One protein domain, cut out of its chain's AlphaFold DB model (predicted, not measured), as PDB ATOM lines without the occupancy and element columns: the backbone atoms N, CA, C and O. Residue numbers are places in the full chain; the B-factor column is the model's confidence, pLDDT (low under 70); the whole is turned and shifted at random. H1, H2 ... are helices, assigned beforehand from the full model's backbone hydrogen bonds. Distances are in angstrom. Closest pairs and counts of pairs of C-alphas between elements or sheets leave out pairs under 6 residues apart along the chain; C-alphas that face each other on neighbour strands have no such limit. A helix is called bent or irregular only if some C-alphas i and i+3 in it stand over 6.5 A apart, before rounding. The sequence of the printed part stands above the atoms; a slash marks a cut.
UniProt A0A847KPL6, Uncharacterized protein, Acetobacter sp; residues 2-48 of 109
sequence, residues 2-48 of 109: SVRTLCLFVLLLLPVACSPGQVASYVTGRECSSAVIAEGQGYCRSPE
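AT A GLANCE: This is residues 2 to 48 of the 109 residues of an uncharacterized protein of Acetobacter sp (UniProt A0A847KPL6). A long, free-standing helical arm, H1, leads into a small head made of two short helices, H2 and H3, and the loops around them. In the head H2 and H3 are joined by the link of residues 29 to 33, and the last stretch, residues 39 to 48, which has no named element, folds back from H3 past that link before it ends. The printed part has 47 residues with three named helices, in the order H1, H2, H3, and no named strand; 29 residues are in the helices, and the class is all helix. The whole is extended, with a radius of gyration of the C-alphas of 16.0 A, and spans 51 by 19 by 9 A; the arm makes much of that length.

HOW THE PARTS SIT: Residues 2 to 18 stand free, and of these 3 to 17 belong to H1. A tight link of 2 residues joins H1 to H2, residues 20 to 28. H1 and H2 are apart. A tight link of 5 residues joins H2 to H3, residues 34 to 38. H2 and H3 are close but not clearly touching: their closest C-alphas, those of Gly 21 and Ser 34, are 7.9 A apart, and their centres are 14.0 A apart. H1 and H3 are apart. In H2 and H3 every O i to N i+4 pair is within hydrogen-bond range; in H1 8 of 11 are.

IN THESE COORDINATES: H1, the longest helix with 15 residues, runs from Val 3, whose C-alpha is at (143.319, 204.059, 157.842), to Ala 17, whose C-alpha is at (154.521, 186.976, 165.171), and measures 21.7 A from first to last C-alpha. It is irregular, but only just: C-alphas 12 and 15 are 6.6 A apart. H2 runs from Pro 20, with its C-alpha at (162.336, 180.866, 163.979), to Thr 28, a length of 11.9 A. H3 runs from Ser 34 to Ala 38, whose C-alpha is at (168.947, 171.988, 175.901), and is 6.5 A long.

THE WHOLE: The two C-alphas farthest apart, those of Ser 2 and Glu 48, are also the first and last printed, and stand 52.2 A apart. Without the residues that stand free, the body has 30 residues, spans 21 by 20 by 8 A and has a radius of gyration of 8.4 A. The printed part has no cut, and neither link between helices is long. The mean pLDDT of the printed part is 83.4. The model's confidence is low, under 70, at residues 13 to 17, which belong to H1; the mean pLDDT is 73 in H1, 89 in H2 and 90 in H3.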
ATOM      1  N   SER A   2     144.331 207.506 161.218       79.44
ATOM      2  CA  SER A   2     143.995 207.349 159.791       79.44
ATOM      3  C   SER A   2     144.120 205.883 159.358       79.44
ATOM      4  O   SER A   2     145.009 205.183 159.840       79.44
ATOM      5  N   VAL A   3     143.280 205.423 158.422       79.50
ATOM      6  CA  VAL A   3     143.319 204.059 157.842       79.50
ATOM      7  C   VAL A   3     144.719 203.700 157.331       79.50
ATOM      8  O   VAL A   3     145.173 202.571 157.486       79.50
ATOM      9  N   ARG A   4     145.454 204.686 156.803       79.31
ATOM     10  CA  ARG A   4     146.853 204.526 156.375       79.31
ATOM     11  C   ARG A   4     147.793 204.171 157.526       79.31
ATOM     12  O   ARG A   4     148.642 203.301 157.374       79.31
ATOM     13  N   THR A   5     147.624 204.822 158.674       77.56
ATOM     14  CA  THR A   5     148.409 204.553 159.882       77.56
ATOM     15  C   THR A   5     148.075 203.173 160.443       77.56
ATOM     16  O   THR A   5     148.979 202.465 160.868       77.56
ATOM     17  N   LEU A   6     146.804 202.758 160.373       79.00
ATOM     18  CA  LEU A   6     146.366 201.423 160.786       79.00
ATOM     19  C   LEU A   6     146.964 200.323 159.887       79.00
ATOM     20  O   LEU A   6     147.518 199.358 160.403       79.00
ATOM     21  N   CYS A   7     146.927 200.493 158.558       80.44
ATOM     22  CA  CYS A   7     147.524 199.540 157.614       80.44
ATOM     23  C   CYS A   7     149.033 199.384 157.812       80.44
ATOM     24  O   CYS A   7     149.527 198.261 157.834       80.44
ATOM     25  N   LEU A   8     149.762 200.491 157.981       80.44
ATOM     26  CA  LEU A   8     151.207 200.450 158.229       80.44
ATOM     27  C   LEU A   8     151.538 199.729 159.542       80.44
ATOM     28  O   LEU A   8     152.479 198.944 159.580       80.44
ATOM     29  N   PHE A   9     150.742 199.941 160.593       76.38
ATOM     30  CA  PHE A   9     150.937 199.271 161.880       76.38
ATOM     31  C   PHE A   9     150.667 197.761 161.795       76.38
ATOM     32  O   PHE A   9     151.437 196.965 162.323       76.38
ATOM     33  N   VAL A  10     149.616 197.354 161.077       75.75
ATOM     34  CA  VAL A  10     149.289 195.935 160.847       75.75
ATOM     35  C   VAL A  10     150.372 195.246 160.008       75.75
ATOM     36  O   VAL A  10     150.820 194.160 160.367       75.75
ATOM     37  N   LEU A  11     150.854 195.894 158.943       73.69
ATOM     38  CA  LEU A  11     151.940 195.378 158.097       73.69
ATOM     39  C   LEU A  11     153.274 195.239 158.847       73.69
ATOM     40  O   LEU A  11     154.038 194.327 158.547       73.69
ATOM     41  N   LEU A  12     153.547 196.105 159.829       70.00
ATOM     42  CA  LEU A  12     154.759 196.042 160.655       70.00
ATOM     43  C   LEU A  12     154.669 195.018 161.799       70.00
ATOM     44  O   LEU A  12     155.698 194.487 162.206       70.00
ATOM     45  N   LEU A  13     153.468 194.714 162.306       66.75
ATOM     46  CA  LEU A  13     153.269 193.761 163.409       66.75
ATOM     47  C   LEU A  13     153.139 192.299 162.954       66.75
ATOM     48  O   LEU A  13     153.520 191.396 163.696       66.75
ATOM     49  N   LEU A  14     152.634 192.049 161.743       64.19
ATOM     50  CA  LEU A  14     152.466 190.697 161.196       64.19
ATOM     51  C   LEU A  14     153.764 189.859 161.105       64.19
ATOM     52  O   LEU A  14     153.714 188.687 161.480       64.19
ATOM     53  N   PRO A  15     154.926 190.385 160.659       62.78
ATOM     54  CA  PRO A  15     156.130 189.563 160.508       62.78
ATOM     55  C   PRO A  15     156.813 189.206 161.837       62.78
ATOM     56  O   PRO A  15     157.611 188.275 161.875       62.78
ATOM     57  N   VAL A  16     156.503 189.905 162.935       62.78
ATOM     58  CA  VAL A  16     157.117 189.656 164.256       62.78
ATOM     59  C   VAL A  16     156.464 188.481 164.996       62.78
ATOM     60  O   VAL A  16     156.969 188.032 166.020       62.78
ATOM     61  N   ALA A  17     155.337 187.977 164.488       63.59
ATOM     62  CA  ALA A  17     154.521 186.976 165.171       63.59
ATOM     63  C   ALA A  17     154.991 185.521 164.973       63.59
ATOM     64  O   ALA A  17     154.435 184.627 165.606       63.59
ATOM     65  N   CYS A  18     155.987 185.265 164.114       76.56
ATOM     66  CA  CYS A  18     156.521 183.923 163.873       76.56
ATOM     67  C   CYS A  18     157.952 183.801 164.396       76.56
ATOM     68  O   CYS A  18     158.877 184.415 163.864       76.56
ATOM     69  N   SER A  19     158.151 182.976 165.427       85.12
ATOM     70  CA  SER A  19     159.500 182.657 165.894       85.12
ATOM     71  C   SER A  19     160.226 181.762 164.878       85.12
ATOM     72  O   SER A  19     159.582 180.969 164.180       85.12
ATOM     73  N   PRO A  20     161.571 181.799 164.809       83.94
ATOM     74  CA  PRO A  20     162.336 180.866 163.979       83.94
ATOM     75  C   PRO A  20     162.007 179.397 164.277       83.94
ATOM     76  O   PRO A  20     162.053 178.559 163.381       83.94
ATOM     77  N   GLY A  21     161.639 179.082 165.526       87.19
ATOM     78  CA  GLY A  21     161.178 177.755 165.931       87.19
ATOM     79  C   GLY A  21     159.838 177.374 165.303       87.19
ATOM     80  O   GLY A  21     159.701 176.260 164.811       87.19
ATOM     81  N   GLN A  22     158.873 178.297 165.234       89.50
ATOM     82  CA  GLN A  22     157.577 178.053 164.587       89.50
ATOM     83  C   GLN A  22     157.713 177.865 163.075       89.50
ATOM     84  O   GLN A  22     157.142 176.924 162.527       89.50
ATOM     85  N   VAL A  23     158.503 178.718 162.414       89.00
ATOM     86  CA  VAL A  23     158.759 178.597 160.969       89.00
ATOM     87  C   VAL A  23     159.462 177.276 160.671       89.00
ATOM     88  O   VAL A  23     159.018 176.532 159.800       89.00
ATOM     89  N   ALA A  24     160.512 176.945 161.429       88.69
ATOM     90  CA  ALA A  24     161.212 175.678 161.268       88.69
ATOM     91  C   ALA A  24     160.277 174.493 161.520       88.69
ATOM     92  O   ALA A  24     160.227 173.587 160.697       88.69
ATOM     93  N   SER A  25     159.472 174.541 162.586       89.81
ATOM     94  CA  SER A  25     158.558 173.450 162.918       89.81
ATOM     95  C   SER A  25     157.495 173.226 161.848       89.81
ATOM     96  O   SER A  25     157.169 172.082 161.540       89.81
ATOM     97  N   TYR A  26     156.986 174.303 161.245       90.19
ATOM     98  CA  TYR A  26     156.040 174.229 160.135       90.19
ATOM     99  C   TYR A  26     156.682 173.642 158.871       90.19
ATOM    100  O   TYR A  26     156.090 172.782 158.226       90.19
ATOM    101  N   VAL A  27     157.906 174.064 158.540       92.12
ATOM    102  CA  VAL A  27     158.629 173.579 157.353       92.12
ATOM    103  C   VAL A  27     159.072 172.122 157.511       92.12
ATOM    104  O   VAL A  27     159.007 171.360 156.550       92.12
ATOM    105  N   THR A  28     159.523 171.714 158.700       89.25
ATOM    106  CA  THR A  28     160.052 170.361 158.931       89.25
ATOM    107  C   THR A  28     159.011 169.374 159.450       89.25
ATOM    108  O   THR A  28     159.306 168.183 159.505       89.25
ATOM    109  N   GLY A  29     157.842 169.843 159.900       87.19
ATOM    110  CA  GLY A  29     156.834 169.015 160.572       87.19
ATOM    111  C   GLY A  29     157.314 168.413 161.899       87.19
ATOM    112  O   GLY A  29     156.813 167.378 162.328       87.19
ATOM    113  N   ARG A  30     158.328 169.017 162.527       88.56
ATOM    114  CA  ARG A  30     158.991 168.526 163.748       88.56
ATOM    115  C   ARG A  30     159.045 169.648 164.763       88.56
ATOM    116  O   ARG A  30     159.101 170.802 164.378       88.56
ATOM    117  N   GLU A  31     159.074 169.330 166.044       89.19
ATOM    118  CA  GLU A  31     159.225 170.362 167.066       89.19
ATOM    119  C   GLU A  31     160.653 170.917 167.055       89.19
ATOM    120  O   GLU A  31     161.606 170.194 167.350       89.19
ATOM    121  N   CYS A  32     160.808 172.190 166.691       92.12
ATOM    122  CA  CYS A  32     162.097 172.875 166.632       92.12
ATOM    123  C   CYS A  32     162.122 174.058 167.602       92.12
ATOM    124  O   CYS A  32     161.330 174.997 167.476       92.12
ATOM    125  N   SER A  33     163.039 174.035 168.568       91.94
ATOM    126  CA  SER A  33     163.208 175.113 169.544       91.94
ATOM    127  C   SER A  33     164.572 175.037 170.235       91.94
ATOM    128  O   SER A  33     165.260 174.019 170.195       91.94
ATOM    129  N   SER A  34     164.960 176.110 170.925       89.88
ATOM    130  CA  SER A  34     166.148 176.098 171.786       89.88
ATOM    131  C   SER A  34     166.011 175.156 172.987       89.88
ATOM    132  O   SER A  34     167.024 174.681 173.491       89.88
ATOM    133  N   ALA A  35     164.785 174.850 173.427       89.19
ATOM    134  CA  ALA A  35     164.549 173.886 174.499       89.19
ATOM    135  C   ALA A  35     164.979 172.472 174.078       89.19
ATOM    136  O   ALA A  35     165.630 171.777 174.847       89.19
ATOM    137  N   VAL A  36     164.725 172.093 172.822       89.69
ATOM    138  CA  VAL A  36     165.148 170.796 172.268       89.69
ATOM    139  C   VAL A  36     166.677 170.670 172.220       89.69
ATOM    140  O   VAL A  36     167.224 169.598 172.470       89.69
ATOM    141  N   ILE A  37     167.387 171.776 171.977       90.62
ATOM    142  CA  ILE A  37     168.856 171.799 172.062       90.62
ATOM    143  C   ILE A  37     169.319 171.574 173.507       90.62
ATOM    144  O   ILE A  37     170.280 170.845 173.741       90.62
ATOM    145  N   ALA A  38     168.633 172.175 174.484       90.94
ATOM    146  CA  ALA A  38     168.947 171.988 175.901       90.94
ATOM    147  C   ALA A  38     168.730 170.535 176.373       90.94
ATOM    148  O   ALA A  38     169.394 170.095 177.307       90.94
ATOM    149  N   GLU A  39     167.868 169.770 175.694       89.88
ATOM    150  CA  GLU A  39     167.680 168.325 175.897       89.88
ATOM    151  C   GLU A  39     168.808 167.466 175.278       89.88
ATOM    152  O   GLU A  39     168.760 166.238 175.343       89.88
ATOM    153  N   GLY A  40     169.828 168.080 174.664       89.31
ATOM    154  CA  GLY A  40     170.946 167.381 174.025       89.31
ATOM    155  C   GLY A  40     170.639 166.858 172.618       89.31
ATOM    156  O   GLY A  40     171.420 166.082 172.068       89.31
ATOM    157  N   GLN A  41     169.516 167.270 172.026       89.56
ATOM    158  CA  GLN A  41     169.182 166.956 170.640       89.56
ATOM    159  C   GLN A  41     169.642 168.069 169.680       89.56
ATOM    160  O   GLN A  41     170.149 169.114 170.086       89.56
ATOM    161  N   GLY A  42     169.480 167.843 168.371       89.81
ATOM    162  CA  GLY A  42     169.661 168.900 167.372       89.81
ATOM    163  C   GLY A  42     168.612 170.012 167.500       89.81
ATOM    164  O   GLY A  42     167.746 169.977 168.366       89.81
ATOM    165  N   TYR A  43     168.634 170.994 166.592       89.75
ATOM    166  CA  TYR A  43     167.666 172.105 166.624       89.75
ATOM    167  C   TYR A  43     166.193 171.652 166.542       89.75
ATOM    168  O   TYR A  43     165.308 172.312 167.079       89.75
ATOM    169  N   CYS A  44     165.935 170.518 165.887       92.75
ATOM    170  CA  CYS A  44     164.616 169.897 165.796       92.75
ATOM    171  C   CYS A  44     164.625 168.518 166.456       92.75
ATOM    172  O   CYS A  44     165.564 167.742 166.255       92.75
ATOM    173  N   ARG A  45     163.542 168.186 167.169       90.88
ATOM    174  CA  ARG A  45     163.373 166.933 167.916       90.88
ATOM    175  C   ARG A  45     163.498 165.752 166.971       90.88
ATOM    176  O   ARG A  45     162.862 165.737 165.913       90.88
ATOM    177  N   SER A  46     164.405 164.831 167.274       87.62
ATOM    178  CA  SER A  46     164.695 163.649 166.460       87.62
ATOM    179  C   SER A  46     163.433 162.821 166.245       87.62
ATOM    180  O   SER A  46     162.580 162.789 167.132       87.62
ATOM    181  N   PRO A  47     163.284 162.175 165.075       83.44
ATOM    182  CA  PRO A  47     162.219 161.206 164.889       83.44
ATOM    183  C   PRO A  47     162.299 160.134 165.974       83.44
ATOM    184  O   PRO A  47     163.390 159.663 166.302       83.44
ATOM    185  N   GLU A  48     161.147 159.759 166.512       82.25
ATOM    186  CA  GLU A  48     161.062 158.659 167.460       82.25
ATOM    187  C   GLU A  48     161.475 157.360 166.758       82.25
ATOM    188  O   GLU A  48     160.922 156.993 165.717       82.25
TER     189      GLU A  48